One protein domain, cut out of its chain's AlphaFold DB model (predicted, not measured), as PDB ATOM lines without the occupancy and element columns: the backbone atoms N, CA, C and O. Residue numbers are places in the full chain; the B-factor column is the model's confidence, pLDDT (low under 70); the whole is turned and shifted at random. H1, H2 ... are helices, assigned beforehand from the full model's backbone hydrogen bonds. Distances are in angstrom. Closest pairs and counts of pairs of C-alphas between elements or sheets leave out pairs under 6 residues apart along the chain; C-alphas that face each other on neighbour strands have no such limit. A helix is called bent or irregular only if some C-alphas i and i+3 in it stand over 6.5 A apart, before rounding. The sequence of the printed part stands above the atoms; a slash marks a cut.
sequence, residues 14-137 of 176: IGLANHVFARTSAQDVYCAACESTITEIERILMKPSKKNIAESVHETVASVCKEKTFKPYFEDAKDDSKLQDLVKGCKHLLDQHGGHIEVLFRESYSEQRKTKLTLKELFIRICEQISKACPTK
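AT A GLANCE: This is residues 14 to 137 of the 176 residues of the protein "uncharacterized protein LOC106154546" of Lingula unguis (UniProt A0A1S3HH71). Long helix H1 sticks out with residues 14 to 25 from a body where bent H4 crosses it and H5 packs on it. H2 and H3 pack on H4. The printed part, 124 residues with named helices H1 to H5, is all helix and compact, radius of gyration of the C-alphas 15.6 A, spanning 55 by 32 by 21 A.

HOW THE PARTS SIT: H1, residues 14 to 45, touches arm H4a, residues 80 to 96, with residues 29 to 37 alone, the C-alphas of Ala 33 and Leu 86 closest at 4.8 A. H4, assigned as one helix by its hydrogen bonds, is bent: C-alphas 96 and 99 are 8.2 A apart. H3, residues 67 to 74, is irregular, C-alpha 69 to C-alpha 72 being 7.3 A, with 1 of 4 O i to N i+4 and 3 of 5 O i to N i+3 pairs within hydrogen-bond range.

IN THESE COORDINATES: H1 runs 46.7 A from C-alpha 14 at (186.576, 238.052, 164.904). H2 is residues 56 to 63; H5, 119 to 130, ends at (204.858, 242.057, 191.185).

THE WHOLE: The printed part has no cut; 26 residues have pLDDT under 70.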
ATOM      1  N   ILE A  14     187.299 237.008 164.156       51.31
ATOM      2  CA  ILE A  14     186.576 238.052 164.904       51.31
ATOM      3  C   ILE A  14     186.663 237.793 166.420       51.31
ATOM      4  O   ILE A  14     186.863 238.727 167.198       51.31
ATOM      5  N   GLY A  15     186.586 236.529 166.852       45.75
ATOM      6  CA  GLY A  15     186.768 236.138 168.254       45.75
ATOM      7  C   GLY A  15     188.157 236.488 168.801       45.75
ATOM      8  O   GLY A  15     188.268 237.014 169.909       45.75
ATOM      9  N   LEU A  16     189.211 236.277 168.008       47.59
ATOM     10  CA  LEU A  16     190.584 236.643 168.373       47.59
ATOM     11  C   LEU A  16     190.788 238.164 168.434       47.59
ATOM     12  O   LEU A  16     191.407 238.647 169.379       47.59
ATOM     13  N   ALA A  17     190.234 238.928 167.489       38.81
ATOM     14  CA  ALA A  17     190.328 240.389 167.502       38.81
ATOM     15  C   ALA A  17     189.623 241.003 168.724       38.81
ATOM     16  O   ALA A  17     190.194 241.861 169.393       38.81
ATOM     17  N   ASN A  18     188.435 240.504 169.080       41.44
ATOM     18  CA  ASN A  18     187.723 240.934 170.287       41.44
ATOM     19  C   ASN A  18     188.469 240.542 171.571       41.44
ATOM     20  O   ASN A  18     188.505 241.318 172.522       41.44
ATOM     21  N   HIS A  19     189.114 239.372 171.596       43.12
ATOM     22  CA  HIS A  19     189.908 238.927 172.742       43.12
ATOM     23  C   HIS A  19     191.218 239.719 172.900       43.12
ATOM     24  O   HIS A  19     191.677 239.929 174.020       43.12
ATOM     25  N   VAL A  20     191.831 240.168 171.800       38.59
ATOM     26  CA  VAL A  20     193.015 241.041 171.825       38.59
ATOM     27  C   VAL A  20     192.624 242.462 172.231       38.59
ATOM     28  O   VAL A  20     193.252 243.008 173.129       38.59
ATOM     29  N   PHE A  21     191.549 243.019 171.665       33.06
ATOM     30  CA  PHE A  21     191.089 244.383 171.951       33.06
ATOM     31  C   PHE A  21     190.551 244.552 173.384       33.06
ATOM     32  O   PHE A  21     190.816 245.562 174.032       33.06
ATOM     33  N   ALA A  22     189.852 243.543 173.920       43.44
ATOM     34  CA  ALA A  22     189.416 243.532 175.320       43.44
ATOM     35  C   ALA A  22     190.582 243.350 176.307       43.44
ATOM     36  O   ALA A  22     190.502 243.803 177.447       43.44
ATOM     37  N   ARG A  23     191.677 242.700 175.883       46.25
ATOM     38  CA  ARG A  23     192.888 242.575 176.704       46.25
ATOM     39  C   ARG A  23     193.590 243.912 176.869       46.25
ATOM     40  O   ARG A  23     194.010 244.206 177.980       46.25
ATOM     41  N   THR A  24     193.692 244.704 175.800       55.25
ATOM     42  CA  THR A  24     194.323 246.026 175.856       55.25
ATOM     43  C   THR A  24     193.541 246.955 176.778       55.25
ATOM     44  O   THR A  24     194.122 247.491 177.710       55.25
ATOM     45  N   SER A  25     192.210 247.032 176.648       68.38
ATOM     46  CA  SER A  25     191.412 247.900 177.526       68.38
ATOM     47  C   SER A  25     191.419 247.459 178.996       68.38
ATOM     48  O   SER A  25     191.525 248.301 179.884       68.38
ATOM     49  N   ALA A  26     191.345 246.154 179.279       80.25
ATOM     50  CA  ALA A  26     191.380 245.651 180.654       80.25
ATOM     51  C   ALA A  26     192.764 245.810 181.305       80.25
ATOM     52  O   ALA A  26     192.852 246.140 182.489       80.25
ATOM     53  N   GLN A  27     193.840 245.593 180.543       86.81
ATOM     54  CA  GLN A  27     195.204 245.791 181.025       86.81
ATOM     55  C   GLN A  27     195.499 247.272 181.272       86.81
ATOM     56  O   GLN A  27     196.064 247.599 182.311       86.81
ATOM     57  N   ASP A  28     195.056 248.166 180.385       87.31
ATOM     58  CA  ASP A  28     195.225 249.613 180.550       87.31
ATOM     59  C   ASP A  28     194.508 250.115 181.812       87.31
ATOM     60  O   ASP A  28     195.080 250.860 182.609       87.31
ATOM     61  N   VAL A  29     193.280 249.642 182.054       88.56
ATOM     62  CA  VAL A  29     192.526 249.958 183.277       88.56
ATOM     63  C   VAL A  29     193.223 249.408 184.523       88.56
ATOM     64  O   VAL A  29     193.299 250.102 185.537       88.56
ATOM     65  N   TYR A  30     193.759 248.185 184.470       93.44
ATOM     66  CA  TYR A  30     194.457 247.595 185.614       93.44
ATOM     67  C   TYR A  30     195.798 248.288 185.902       93.44
ATOM     68  O   TYR A  30     196.116 248.537 187.067       93.44
ATOM     69  N   CYS A  31     196.545 248.675 184.864       94.56
ATOM     70  CA  CYS A  31     197.753 249.488 184.989       94.56
ATOM     71  C   CYS A  31     197.434 250.847 185.628       94.56
ATOM     72  O   CYS A  31     198.028 251.191 186.651       94.56
ATOM     73  N   ALA A  32     196.418 251.558 185.125       92.38
ATOM     74  CA  ALA A  32     195.974 252.831 185.693       92.38
ATOM     75  C   ALA A  32     195.516 252.695 187.156       92.38
ATOM     76  O   ALA A  32     195.812 253.556 187.991       92.38
ATOM     77  N   ALA A  33     194.827 251.600 187.495       94.38
ATOM     78  CA  ALA A  33     194.445 251.297 188.870       94.38
ATOM     79  C   ALA A  33     195.666 251.054 189.760       94.38
ATOM     80  O   ALA A  33     195.696 251.547 190.888       94.38
ATOM     81  N   CYS A  34     196.685 250.349 189.262       97.19
ATOM     82  CA  CYS A  34     197.930 250.158 189.992       97.19
ATOM     83  C   CYS A  34     198.639 251.483 190.253       97.19
ATOM     84  O   CYS A  34     198.873 251.818 191.414       97.19
ATOM     85  N   GLU A  35     198.897 252.269 189.209       95.19
ATOM     86  CA  GLU A  35     199.582 253.554 189.337       95.19
ATOM     87  C   GLU A  35     198.847 254.483 190.314       95.19
ATOM     88  O   GLU A  35     199.412 254.958 191.301       95.19
ATOM     89  N   SER A  36     197.537 254.646 190.134       94.69
ATOM     90  CA  SER A  36     196.732 255.498 191.013       94.69
ATOM     91  C   SER A  36     196.756 255.008 192.467       94.69
ATOM     92  O   SER A  36     196.820 255.810 193.395       94.69
ATOM     93  N   THR A  37     196.745 253.690 192.695       96.94
ATOM     94  CA  THR A  37     196.792 253.120 194.049       96.94
ATOM     95  C   THR A  37     198.111 253.443 194.751       96.94
ATOM     96  O   THR A  37     198.098 253.865 195.907       96.94
ATOM     97  N   ILE A  38     199.250 253.285 194.069       96.81
ATOM     98  CA  ILE A  38     200.568 253.555 194.667       96.81
ATOM     99  C   ILE A  38     200.740 255.052 194.941       96.81
ATOM    100  O   ILE A  38     201.190 255.414 196.032       96.81
ATOM    101  N   THR A  39     200.304 255.917 194.018       95.38
ATOM    102  CA  THR A  39     200.274 257.371 194.236       95.38
ATOM    103  C   THR A  39     199.461 257.737 195.471       95.38
ATOM    104  O   THR A  39     199.920 258.512 196.310       95.38
ATOM    105  N   GLU A  40     198.266 257.170 195.620       95.38
ATOM    106  CA  GLU A  40     197.375 257.516 196.724       95.38
ATOM    107  C   GLU A  40     197.877 257.001 198.076       95.38
ATOM    108  O   GLU A  40     197.791 257.725 199.072       95.38
ATOM    109  N   ILE A  41     198.478 255.806 198.123       95.06
ATOM    110  CA  ILE A  41     199.153 255.316 199.332       95.06
ATOM    111  C   ILE A  41     200.275 256.282 199.730       95.06
ATOM    112  O   ILE A  41     200.315 256.724 200.882       95.06
ATOM    113  N   GLU A  42     201.157 256.656 198.798       93.00
ATOM    114  CA  GLU A  42     202.257 257.575 199.098       93.00
ATOM    115  C   GLU A  42     201.738 258.938 199.575       93.00
ATOM    116  O   GLU A  42     202.153 259.432 200.628       93.00
ATOM    117  N   ARG A  43     200.763 259.510 198.864       92.12
ATOM    118  CA  ARG A  43     200.147 260.797 199.201       92.12
ATOM    119  C   ARG A  43     199.532 260.798 200.599       92.12
ATOM    120  O   ARG A  43     199.635 261.797 201.312       92.12
ATOM    121  N   ILE A  44     198.873 259.712 201.010       92.00
ATOM    122  CA  ILE A  44     198.290 259.585 202.354       92.00
ATOM    123  C   ILE A  44     199.387 259.475 203.419       92.00
ATOM    124  O   ILE A  44     199.259 260.090 204.482       92.00
ATOM    125  N   LEU A  45     200.449 258.712 203.152       90.12
ATOM    126  CA  LEU A  45     201.566 258.513 204.080       90.12
ATOM    127  C   LEU A  45     202.412 259.777 204.276       90.12
ATOM    128  O   LEU A  45     202.910 259.997 205.376       90.12
ATOM    129  N   MET A  46     202.525 260.632 203.258       87.75
ATOM    130  CA  MET A  46     203.277 261.891 203.329       87.75
ATOM    131  C   MET A  46     202.541 263.031 204.050       87.75
ATOM    132  O   MET A  46     203.113 264.106 204.237       87.75
ATOM    133  N   LYS A  47     201.283 262.842 204.473       86.00
ATOM    134  CA  LYS A  47     200.571 263.881 205.229       86.00
ATOM    135  C   LYS A  47     201.217 264.086 206.610       86.00
ATOM    136  O   LYS A  47     201.450 263.103 207.312       86.00
ATOM    137  N   PRO A  48     201.423 265.342 207.054       67.31
ATOM    138  CA  PRO A  48     202.228 265.686 208.235       67.31
ATOM    139  C   PRO A  48     201.637 265.283 209.606       67.31
ATOM    140  O   PRO A  48     202.065 265.798 210.633       67.31
ATOM    141  N   SER A  49     200.658 264.377 209.670       66.94
ATOM    142  CA  SER A  49     199.945 264.031 210.908       66.94
ATOM    143  C   SER A  49     200.342 262.695 211.548       66.94
ATOM    144  O   SER A  49     199.842 262.384 212.630       66.94
ATOM    145  N   LYS A  50     201.198 261.878 210.919       63.12
ATOM    146  CA  LYS A  50     201.452 260.498 211.369       63.12
ATOM    147  C   LYS A  50     202.753 260.394 212.176       63.12
ATOM    148  O   LYS A  50     203.837 260.553 211.630       63.12
ATOM    149  N   LYS A  51     202.630 260.100 213.480       64.50
ATOM    150  CA  LYS A  51     203.748 259.945 214.442       64.50
ATOM    151  C   LYS A  51     204.693 258.775 214.118       64.50
ATOM    152  O   LYS A  51     205.817 258.780 214.600       64.50
ATOM    153  N   ASN A  52     204.260 257.820 213.292       80.25
ATOM    154  CA  ASN A  52     205.109 256.794 212.687       80.25
ATOM    155  C   ASN A  52     204.512 256.371 211.330       80.25
ATOM    156  O   ASN A  52     203.444 255.752 211.264       80.25
ATOM    157  N   ILE A  53     205.177 256.742 210.231       84.31
ATOM    158  CA  ILE A  53     204.695 256.454 208.871       84.31
ATOM    159  C   ILE A  53     204.700 254.944 208.603       84.31
ATOM    160  O   ILE A  53     203.750 254.439 208.009       84.31
ATOM    161  N   ALA A  54     205.717 254.220 209.083       81.69
ATOM    162  CA  ALA A  54     205.876 252.786 208.848       81.69
ATOM    163  C   ALA A  54     204.757 251.955 209.501       81.69
ATOM    164  O   ALA A  54     204.226 251.037 208.878       81.69
ATOM    165  N   GLU A  55     204.340 252.317 210.718       82.19
ATOM    166  CA  GLU A  55     203.196 251.689 211.406       82.19
ATOM    167  C   GLU A  55     201.871 251.964 210.689       82.19
ATOM    168  O   GLU A  55     200.964 251.136 210.672       82.19
ATOM    169  N   SER A  56     201.780 253.111 210.021       90.12
ATOM    170  CA  SER A  56     200.569 253.536 209.324       90.12
ATOM    171  C   SER A  56     200.399 252.921 207.932       90.12
ATOM    172  O   SER A  56     199.370 253.160 207.287       90.12
ATOM    173  N   VAL A  57     201.395 252.182 207.431       92.69
ATOM    174  CA  VAL A  57     201.349 251.574 206.093       92.69
ATOM    175  C   VAL A  57     200.209 250.567 206.007       92.69
ATOM    176  O   VAL A  57     199.410 250.663 205.080       92.69
ATOM    177  N   HIS A  58     200.088 249.676 206.994       93.69
ATOM    178  CA  HIS A  58     199.068 248.628 207.009       93.69
ATOM    179  C   HIS A  58     197.652 249.206 206.862       93.69
ATOM    180  O   HIS A  58     196.919 248.867 205.933       93.69
ATOM    181  N   GLU A  59     197.294 250.167 207.719       92.62
ATOM    182  CA  GLU A  59     195.985 250.827 207.677       92.62
ATOM    183  C   GLU A  59     195.753 251.596 206.370       92.62
ATOM    184  O   GLU A  59     194.629 251.669 205.866       92.62
ATOM    185  N   THR A  60     196.811 252.189 205.809       94.75
ATOM    186  CA  THR A  60     196.713 252.946 204.556       94.75
ATOM    187  C   THR A  60     196.435 252.008 203.388       94.75
ATOM    188  O   THR A  60     195.476 252.237 202.654       94.75
ATOM    189  N   VAL A  61     197.202 250.922 203.262       95.94
ATOM    190  CA  VAL A  61     196.994 249.893 202.234       95.94
ATOM    191  C   VAL A  61     195.591 249.300 202.371       95.94
ATOM    192  O   VAL A  61     194.832 249.312 201.412       95.94
ATOM    193  N   ALA A  62     195.171 248.906 203.575       93.94
ATOM    194  CA  ALA A  62     193.852 248.307 203.797       93.94
ATOM    195  C   ALA A  62     192.666 249.235 203.460       93.94
ATOM    196  O   ALA A  62     191.542 248.768 203.267       93.94
ATOM    197  N   SER A  63     192.872 250.556 203.410       94.88
ATOM    198  CA  SER A  63     191.779 251.529 203.301       94.88
ATOM    199  C   SER A  63     191.810 252.422 202.060       94.88
ATOM    200  O   SER A  63     190.868 253.206 201.883       94.88
ATOM    201  N   VAL A  64     192.829 252.306 201.202       96.69
ATOM    202  CA  VAL A  64     193.021 253.196 200.043       96.69
ATOM    203  C   VAL A  64     191.970 252.990 198.946       96.69
ATOM    204  O   VAL A  64     191.556 253.970 198.329       96.69
ATOM    205  N   CYS A  65     191.441 251.771 198.768       96.81
ATOM    206  CA  CYS A  65     190.498 251.420 197.693       96.81
ATOM    207  C   CYS A  65     189.052 251.914 197.897       96.81
ATOM    208  O   CYS A  65     188.097 251.132 197.876       96.81
ATOM    209  N   LYS A  66     188.876 253.218 198.117       94.94
ATOM    210  CA  LYS A  66     187.579 253.883 198.293       94.94
ATOM    211  C   LYS A  66     187.353 254.872 197.157       94.94
ATOM    212  O   LYS A  66     188.275 255.578 196.769       94.94
ATOM    213  N   GLU A  67     186.113 255.007 196.700       91.38
ATOM    214  CA  GLU A  67     185.739 255.962 195.642       91.38
ATOM    215  C   GLU A  67     186.235 257.381 195.929       91.38
ATOM    216  O   GLU A  67     186.831 258.023 195.073       91.38
ATOM    217  N   LYS A  68     186.081 257.850 197.174       91.38
ATOM    218  CA  LYS A  68     186.550 259.178 197.599       91.38
ATOM    219  C   LYS A  68     188.051 259.412 197.388       91.38
ATOM    220  O   LYS A  68     188.460 260.561 197.283       91.38
ATOM    221  N   THR A  69     188.855 258.347 197.389       91.81
ATOM    222  CA  THR A  69     190.300 258.409 197.155       91.81
ATOM    223  C   THR A  69     190.576 258.725 195.689       91.81
ATOM    224  O   THR A  69     191.421 259.561 195.399       91.81
ATOM    225  N   PHE A  70     189.815 258.112 194.778       89.38
ATOM    226  CA  PHE A  70     190.031 258.225 193.335       89.38
ATOM    227  C   PHE A  70     189.161 259.278 192.645       89.38
ATOM    228  O   PHE A  70     189.389 259.611 191.488       89.38
ATOM    229  N   LYS A  71     188.180 259.847 193.347       86.56
ATOM    230  CA  LYS A  71     187.324 260.913 192.818       86.56
ATOM    231  C   LYS A  71     188.099 262.090 192.186       86.56
ATOM    232  O   LYS A  71     187.645 262.563 191.149       86.56
ATOM    233  N   PRO A  72     189.253 262.545 192.724       85.31
ATOM    234  CA  PRO A  72     190.034 263.622 192.105       85.31
ATOM    235  C   PRO A  72     190.596 263.303 190.712       85.31
ATOM    236  O   PRO A  72     190.933 264.223 189.986       85.31
ATOM    237  N   TYR A  73     190.682 262.033 190.303       79.06
ATOM    238  CA  TYR A  73     191.119 261.673 188.945       79.06
ATOM    239  C   TYR A  73     190.014 261.867 187.892       79.06
ATOM    240  O   TYR A  73     190.241 261.660 186.702       79.06
ATOM    241  N   PHE A  74     188.813 262.250 188.328       79.06
ATOM    242  CA  PHE A  74     187.603 262.305 187.516       79.06
ATOM    243  C   PHE A  74     186.827 263.610 187.743       79.06
ATOM    244  O   PHE A  74     185.602 263.579 187.854       79.06
ATOM    245  N   GLU A  75     187.533 264.748 187.815       61.75
ATOM    246  CA  GLU A  75     186.985 266.079 188.155       61.75
ATOM    247  C   GLU A  75     185.703 266.454 187.381       61.75
ATOM    248  O   GLU A  75     184.820 267.091 187.955       61.75
ATOM    249  N   ASP A  76     185.539 265.951 186.151       59.47
ATOM    250  CA  ASP A  76     184.399 266.238 185.265       59.47
ATOM    251  C   ASP A  76     183.545 265.010 184.893       59.47
ATOM    252  O   ASP A  76     182.652 265.090 184.038       59.47
ATOM    253  N   ALA A  77     183.816 263.834 185.466       53.50
ATOM    254  CA  ALA A  77     183.209 262.608 184.965       53.50
ATOM    255  C   ALA A  77     181.738 262.505 185.386       53.50
ATOM    256  O   ALA A  77     181.404 262.136 186.505       53.50
ATOM    257  N   LYS A  78     180.844 262.691 184.412       59.09
ATOM    258  CA  LYS A  78     179.488 262.105 184.427       59.09
ATOM    259  C   LYS A  78     179.507 260.568 184.370       59.09
ATOM    260  O   LYS A  78     178.454 259.943 184.288       59.09
ATOM    261  N   ASP A  79     180.698 259.978 184.314       67.56
ATOM    262  CA  ASP A  79     180.940 258.575 184.036       67.56
ATOM    263  C   ASP A  79     181.491 257.876 185.284       67.56
ATOM    264  O   ASP A  79     182.689 257.615 185.415       67.56
ATOM    265  N   ASP A  80     180.574 257.578 186.207       79.56
ATOM    266  CA  ASP A  80     180.847 256.824 187.433       79.56
ATOM    267  C   ASP A  80     181.442 255.433 187.143       79.56
ATOM    268  O   ASP A  80     182.072 254.836 188.018       79.56
ATOM    269  N   SER A  81     181.288 254.906 185.919       83.69
ATOM    270  CA  SER A  81     181.775 253.570 185.562       83.69
ATOM    271  C   SER A  81     183.301 253.472 185.636       83.69
ATOM    272  O   SER A  81     183.826 252.539 186.239       83.69
ATOM    273  N   LYS A  82     184.023 254.492 185.156       84.38
ATOM    274  CA  LYS A  82     185.493 254.523 185.192       84.38
ATOM    275  C   LYS A  82     186.040 254.631 186.612       84.38
ATOM    276  O   LYS A  82     187.049 254.008 186.940       84.38
ATOM    277  N   LEU A  83     185.351 255.386 187.468       88.44
ATOM    278  CA  LEU A  83     185.677 255.461 188.891       88.44
ATOM    279  C   LEU A  83     185.503 254.091 189.558       88.44
ATOM    280  O   LEU A  83     186.381 253.649 190.300       88.44
ATOM    281  N   GLN A  84     184.396 253.402 189.268       90.75
ATOM    282  CA  GLN A  84     184.162 252.047 189.766       90.75
ATOM    283  C   GLN A  84     185.215 251.061 189.259       90.75
ATOM    284  O   GLN A  84     185.651 250.200 190.024       90.75
ATOM    285  N   ASP A  85     185.663 251.195 188.013       91.00
ATOM    286  CA  ASP A  85     186.691 250.330 187.440       91.00
ATOM    287  C   ASP A  85     188.058 250.529 188.108       91.00
ATOM    288  O   ASP A  85     188.693 249.536 188.469       91.00
ATOM    289  N   LEU A  86     188.475 251.770 188.410       91.31
ATOM    290  CA  LEU A  86     189.687 252.003 189.215       91.31
ATOM    291  C   LEU A  86     189.552 251.435 190.631       91.31
ATOM    292  O   LEU A  86     190.484 250.809 191.137       91.31
ATOM    293  N   VAL A  87     188.396 251.606 191.280       94.38
ATOM    294  CA  VAL A  87     188.167 251.067 192.630       94.38
ATOM    295  C   VAL A  87     188.209 249.538 192.625       94.38
ATOM    296  O   VAL A  87     188.801 248.942 193.527       94.38
ATOM    297  N   LYS A  88     187.615 248.888 191.619       95.50
ATOM    298  CA  LYS A  88     187.684 247.430 191.446       95.50
ATOM    299  C   LYS A  88     189.108 246.969 191.159       95.50
ATOM    300  O   LYS A  88     189.553 246.018 191.791       95.50
ATOM    301  N   GLY A  89     189.825 247.658 190.272       95.12
ATOM    302  CA  GLY A  89     191.227 247.375 189.972       95.12
ATOM    303  C   GLY A  89     192.118 247.502 191.209       95.12
ATOM    304  O   GLY A  89     192.914 246.609 191.477       95.12
ATOM    305  N   CYS A  90     191.910 248.539 192.025       97.38
ATOM    306  CA  CYS A  90     192.588 248.720 193.309       97.38
ATOM    307  C   CYS A  90     192.313 247.548 194.258       97.38
ATOM    308  O   CYS A  90     193.244 246.948 194.788       97.38
ATOM    309  N   LYS A  91     191.038 247.181 194.456       97.75
ATOM    310  CA  LYS A  91     190.673 246.050 195.328       97.75
ATOM    311  C   LYS A  91     191.306 244.753 194.841       97.75
ATOM    312  O   LYS A  91     191.901 244.039 195.634       97.75
ATOM    313  N   HIS A  92     191.239 244.491 193.539       96.88
ATOM    314  CA  HIS A  92     191.850 243.312 192.943       96.88
ATOM    315  C   HIS A  92     193.369 243.280 193.162       96.88
ATOM    316  O   HIS A  92     193.903 242.260 193.595       96.88
ATOM    317  N   LEU A  93     194.053 244.408 192.945       97.38
ATOM    318  CA  LEU A  93     195.485 244.549 193.202       97.38
ATOM    319  C   LEU A  93     195.827 244.227 194.662       97.38
ATOM    320  O   LEU A  93     196.778 243.490 194.919       97.38
ATOM    321  N   LEU A  94     195.075 244.772 195.620       97.44
ATOM    322  CA  LEU A  94     195.366 244.586 197.041       97.44
ATOM    323  C   LEU A  94     194.973 243.204 197.567       97.44
ATOM    324  O   LEU A  94     195.697 242.663 198.399       97.44
ATOM    325  N   ASP A  95     193.907 242.598 197.051       97.50
ATOM    326  CA  ASP A  95     193.537 241.221 197.392       97.50
ATOM    327  C   ASP A  95     194.628 240.232 196.954       97.50
ATOM    328  O   ASP A  95     194.929 239.278 197.669       97.50
ATOM    329  N   GLN A  96     195.248 240.461 195.790       96.88
ATOM    330  CA  GLN A  96     196.283 239.573 195.248       96.88
ATOM    331  C   GLN A  96     197.691 239.891 195.773       96.88
ATOM    332  O   GLN A  96     198.507 238.991 195.978       96.88
ATOM    333  N   HIS A  97     198.005 241.173 195.970       97.62
ATOM    334  CA  HIS A  97     199.380 241.636 196.183       97.62
ATOM    335  C   HIS A  97     199.553 242.562 197.392       97.62
ATOM    336  O   HIS A  97     200.670 243.018 197.640       97.62
ATOM    337  N   GLY A  98     198.504 242.813 198.178       95.88
ATOM    338  CA  GLY A  98     198.511 243.778 199.281       95.88
ATOM    339  C   GLY A  98     199.621 243.543 200.303       95.88
ATOM    340  O   GLY A  98     200.276 244.498 200.707       95.88
ATOM    341  N   GLY A  99     199.917 242.284 200.641       95.94
ATOM    342  CA  GLY A  99     201.025 241.947 201.545       95.94
ATOM    343  C   GLY A  99     202.401 242.359 201.003       95.94
ATOM    344  O   GLY A  99     203.198 242.953 201.725       95.94
ATOM    345  N   HIS A 100     202.677 242.115 199.716       96.19
ATOM    346  CA  HIS A 100     203.938 242.532 199.085       96.19
ATOM    347  C   HIS A 100     204.046 244.057 198.983       96.19
ATOM    348  O   HIS A 100     205.115 244.626 199.207       96.19
ATOM    349  N   ILE A 101     202.930 244.717 198.670       96.06
ATOM    350  CA  ILE A 101     202.833 246.178 198.605       96.06
ATOM    351  C   ILE A 101     203.110 246.781 199.984       96.06
ATOM    352  O   ILE A 101     203.921 247.699 200.099       96.06
ATOM    353  N   GLU A 102     202.500 246.236 201.037       95.38
ATOM    354  CA  GLU A 102     202.719 246.676 202.414       95.38
ATOM    355  C   GLU A 102     204.195 246.566 202.813       95.38
ATOM    356  O   GLU A 102     204.756 247.528 203.340       95.38
ATOM    357  N   VAL A 103     204.841 245.431 202.525       93.75
ATOM    358  CA  VAL A 103     206.270 245.229 202.813       93.75
ATOM    359  C   VAL A 103     207.124 246.275 202.102       93.75
ATOM    360  O   VAL A 103     207.936 246.933 202.752       93.75
ATOM    361  N   LEU A 104     206.908 246.505 200.802       93.81
ATOM    362  CA  LEU A 104     207.684 247.493 200.046       93.81
ATOM    363  C   LEU A 104     207.513 248.917 200.587       93.81
ATOM    364  O   LEU A 104     208.498 249.651 200.711       93.81
ATOM    365  N   PHE A 105     206.292 249.315 200.945       92.94
ATOM    366  CA  PHE A 105     206.058 250.628 201.546       92.94
ATOM    367  C   PHE A 105     206.687 250.732 202.939       92.94
ATOM    368  O   PHE A 105     207.356 251.722 203.229       92.94
ATOM    369  N   ARG A 106     206.549 249.710 203.788       90.69
ATOM    370  CA  ARG A 106     207.157 249.698 205.126       90.69
ATOM    371  C   ARG A 106     208.679 249.787 205.050       90.69
ATOM    372  O   ARG A 106     209.279 250.576 205.772       90.69
ATOM    373  N   GLU A 107     209.299 249.042 204.139       88.12
ATOM    374  CA  GLU A 107     210.738 249.124 203.881       88.12
ATOM    375  C   GLU A 107     211.174 250.506 203.387       88.12
ATOM    376  O   GLU A 107     212.237 250.985 203.777       88.12
ATOM    377  N   SER A 108     210.363 251.156 202.549       88.19
ATOM    378  CA  SER A 108     210.662 252.488 202.007       88.19
ATOM    379  C   SER A 108     210.665 253.584 203.071       88.19
ATOM    380  O   SER A 108     211.344 254.594 202.902       88.19
ATOM    381  N   TYR A 109     209.911 253.390 204.155       85.44
ATOM    382  CA  TYR A 109     209.797 254.326 205.276       85.44
ATOM    383  C   TYR A 109     210.526 253.858 206.542       85.44
ATOM    384  O   TYR A 109     210.442 254.521 207.573       85.44
ATOM    385  N   SER A 110     211.242 252.735 206.483       82.19
ATOM    386  CA  SER A 110     212.061 252.259 207.595       82.19
ATOM    387  C   SER A 110     213.321 253.111 207.734       82.19
ATOM    388  O   SER A 110     214.075 253.276 206.773       82.19
ATOM    389  N   GLU A 111     213.604 253.579 208.950       70.88
ATOM    390  CA  GLU A 111     214.832 254.319 209.283       70.88
ATOM    391  C   GLU A 111     216.111 253.488 209.071       70.88
ATOM    392  O   GLU A 111     217.210 254.031 208.994       70.88
ATOM    393  N   GLN A 112     215.984 252.163 208.946       68.94
ATOM    394  CA  GLN A 112     217.117 251.257 208.746       68.94
ATOM    395  C   GLN A 112     217.677 251.290 207.315       68.94
ATOM    396  O   GLN A 112     218.785 250.801 207.080       68.94
ATOM    397  N   ARG A 113     216.948 251.851 206.339       66.38
ATOM    398  CA  ARG A 113     217.457 251.999 204.970       66.38
ATOM    399  C   ARG A 113     218.244 253.296 204.808       66.38
ATOM    400  O   ARG A 113     217.775 254.376 205.139       66.38
ATOM    401  N   LYS A 114     219.405 253.189 204.149       62.25
ATOM    402  CA  LYS A 114     220.198 254.348 203.698       62.25
ATOM    403  C   LYS A 114     219.493 255.175 202.616       62.25
ATOM    404  O   LYS A 114     219.781 256.359 202.486       62.25
ATOM    405  N   THR A 115     218.600 254.564 201.836       69.00
ATOM    406  CA  THR A 115     217.867 255.219 200.746       69.00
ATOM    407  C   THR A 115     216.399 254.794 200.732       69.00
ATOM    408  O   THR A 115     216.073 253.605 200.666       69.00
ATOM    409  N   LYS A 116     215.510 255.791 200.779       80.38
ATOM    410  CA  LYS A 116     214.072 255.636 200.539       80.38
ATOM    411  C   LYS A 116     213.848 255.295 199.062       80.38
ATOM    412  O   LYS A 116     214.463 255.923 198.203       80.38
ATOM    413  N   LEU A 117     212.968 254.332 198.774       85.62
ATOM    414  CA  LEU A 117     212.530 254.097 197.397       85.62
ATOM    415  C   LEU A 117     211.734 255.309 196.910       85.62
ATOM    416  O   LEU A 117     210.837 255.803 197.596       85.62
ATOM    417  N   THR A 118     212.070 255.779 195.719       89.69
ATOM    418  CA  THR A 118     211.292 256.785 195.000       89.69
ATOM    419  C   THR A 118     209.951 256.201 194.562       89.69
ATOM    420  O   THR A 118     209.817 254.991 194.358       89.69
ATOM    421  N   LEU A 119     208.962 257.067 194.329       90.75
ATOM    422  CA  LEU A 119     207.673 256.660 193.764       90.75
ATOM    423  C   LEU A 119     207.841 255.874 192.450       90.75
ATOM    424  O   LEU A 119     207.181 254.861 192.238       90.75
ATOM    425  N   LYS A 120     208.793 256.283 191.600       91.88
ATOM    426  CA  LYS A 120     209.121 255.583 190.351       91.88
ATOM    427  C   LYS A 120     209.598 254.148 190.594       91.88
ATOM    428  O   LYS A 120     209.177 253.235 189.893       91.88
ATOM    429  N   GLU A 121     210.462 253.934 191.580       92.12
ATOM    430  CA  GLU A 121     210.930 252.586 191.924       92.12
ATOM    431  C   GLU A 121     209.810 251.723 192.512       92.12
ATOM    432  O   GLU A 121     209.760 250.523 192.234       92.12
ATOM    433  N   LEU A 122     208.899 252.323 193.287       93.62
ATOM    434  CA  LEU A 122     207.703 251.641 193.779       93.62
ATOM    435  C   LEU A 122     206.793 251.214 192.623       93.62
ATOM    436  O   LEU A 122     206.362 250.063 192.608       93.62
ATOM    437  N   PHE A 123     206.567 252.071 191.623       94.06
ATOM    438  CA  PHE A 123     205.801 251.703 190.429       94.06
ATOM    439  C   PHE A 123     206.419 250.534 189.672       94.06
ATOM    440  O   PHE A 123     205.727 249.557 189.406       94.06
ATOM    441  N   ILE A 124     207.717 250.591 189.373       93.25
ATOM    442  CA  ILE A 124     208.391 249.518 188.631       93.25
ATOM    443  C   ILE A 124     208.266 248.195 189.397       93.25
ATOM    444  O   ILE A 124     207.849 247.176 188.847       93.25
ATOM    445  N   ARG A 125     208.568 248.196 190.700       94.56
ATOM    446  CA  ARG A 125     208.483 246.973 191.511       94.56
ATOM    447  C   ARG A 125     207.053 246.451 191.613       94.56
ATOM    448  O   ARG A 125     206.833 245.250 191.498       94.56
ATOM    449  N   ILE A 126     206.076 247.324 191.834       95.69
ATOM    450  CA  ILE A 126     204.710 246.895 192.134       95.69
ATOM    451  C   ILE A 126     203.902 246.666 190.857       95.69
ATOM    452  O   ILE A 126     203.341 245.584 190.677       95.69
ATOM    453  N   CYS A 127     203.841 247.654 189.970       96.19
ATOM    454  CA  CYS A 127     202.980 247.640 188.793       96.19
ATOM    455  C   CYS A 127     203.561 246.834 187.632       96.19
ATOM    456  O   CYS A 127     202.804 246.158 186.942       96.19
ATOM    457  N   GLU A 128     204.883 246.825 187.446       94.44
ATOM    458  CA  GLU A 128     205.500 246.055 186.358       94.44
ATOM    459  C   GLU A 128     205.936 244.655 186.815       94.44
ATOM    460  O   GLU A 128     205.658 243.671 186.132       94.44
ATOM    461  N   GLN A 129     206.601 244.532 187.973       93.88
ATOM    462  CA  GLN A 129     207.231 243.265 188.379       93.88
ATOM    463  C   GLN A 129     206.316 242.349 189.207       93.88
ATOM    464  O   GLN A 129     206.200 241.162 188.895       93.88
ATOM    465  N   ILE A 130     205.671 242.869 190.259       94.25
ATOM    466  CA  ILE A 130     204.858 242.057 191.185       94.25
ATOM    467  C   ILE A 130     203.478 241.757 190.601       94.25
ATOM    468  O   ILE A 130     203.103 240.594 190.474       94.25
ATOM    469  N   SER A 131     202.719 242.800 190.262       94.25
ATOM    470  CA  SER A 131     201.331 242.654 189.804       94.25
ATOM    471  C   SER A 131     201.211 242.412 188.304       94.25
ATOM    472  O   SER A 131     200.180 241.919 187.850       94.25
ATOM    473  N   LYS A 132     202.253 242.768 187.536       94.12
ATOM    474  CA  LYS A 132     202.247 242.770 186.064       94.12
ATOM    475  C   LYS A 132     201.052 243.536 185.482       94.12
ATOM    476  O   LYS A 132     200.565 243.206 184.403       94.12
ATOM    477  N   ALA A 133     200.563 244.533 186.219       93.50
ATOM    478  CA  ALA A 133     199.473 245.393 185.793       93.50
ATOM    479  C   ALA A 133     199.886 246.217 184.571       93.50
ATOM    480  O   ALA A 133     199.145 246.296 183.594       93.50
ATOM    481  N   CYS A 134     201.101 246.759 184.603       92.31
ATOM    482  CA  CYS A 134     201.677 247.532 183.516       92.31
ATOM    483  C   CYS A 134     202.671 246.682 182.712       92.31
ATOM    484  O   CYS A 134     203.396 245.865 183.292       92.31
ATOM    485  N   PRO A 135     202.732 246.856 181.381       86.75
ATOM    486  CA  PRO A 135     203.741 246.195 180.571       86.75
ATOM    487  C   PRO A 135     205.133 246.654 181.012       86.75
ATOM    488  O   PRO A 135     205.416 247.850 181.062       86.75
ATOM    489  N   THR A 136     206.013 245.698 181.304       79.75
ATOM    490  CA  THR A 136     207.429 245.995 181.514       79.75
ATOM    491  C   THR A 136     207.976 246.530 180.201       79.75
ATOM    492  O   THR A 136     208.009 245.807 179.200       79.75
ATOM    493  N   LYS A 137     208.386 247.799 180.178       68.44
ATOM    494  CA  LYS A 137     209.146 248.295 179.033       68.44
ATOM    495  C   LYS A 137     210.417 247.447 178.964       68.44
ATOM    496  O   LYS A 137     211.039 247.252 180.014       68.44
TER     497      LYS A 137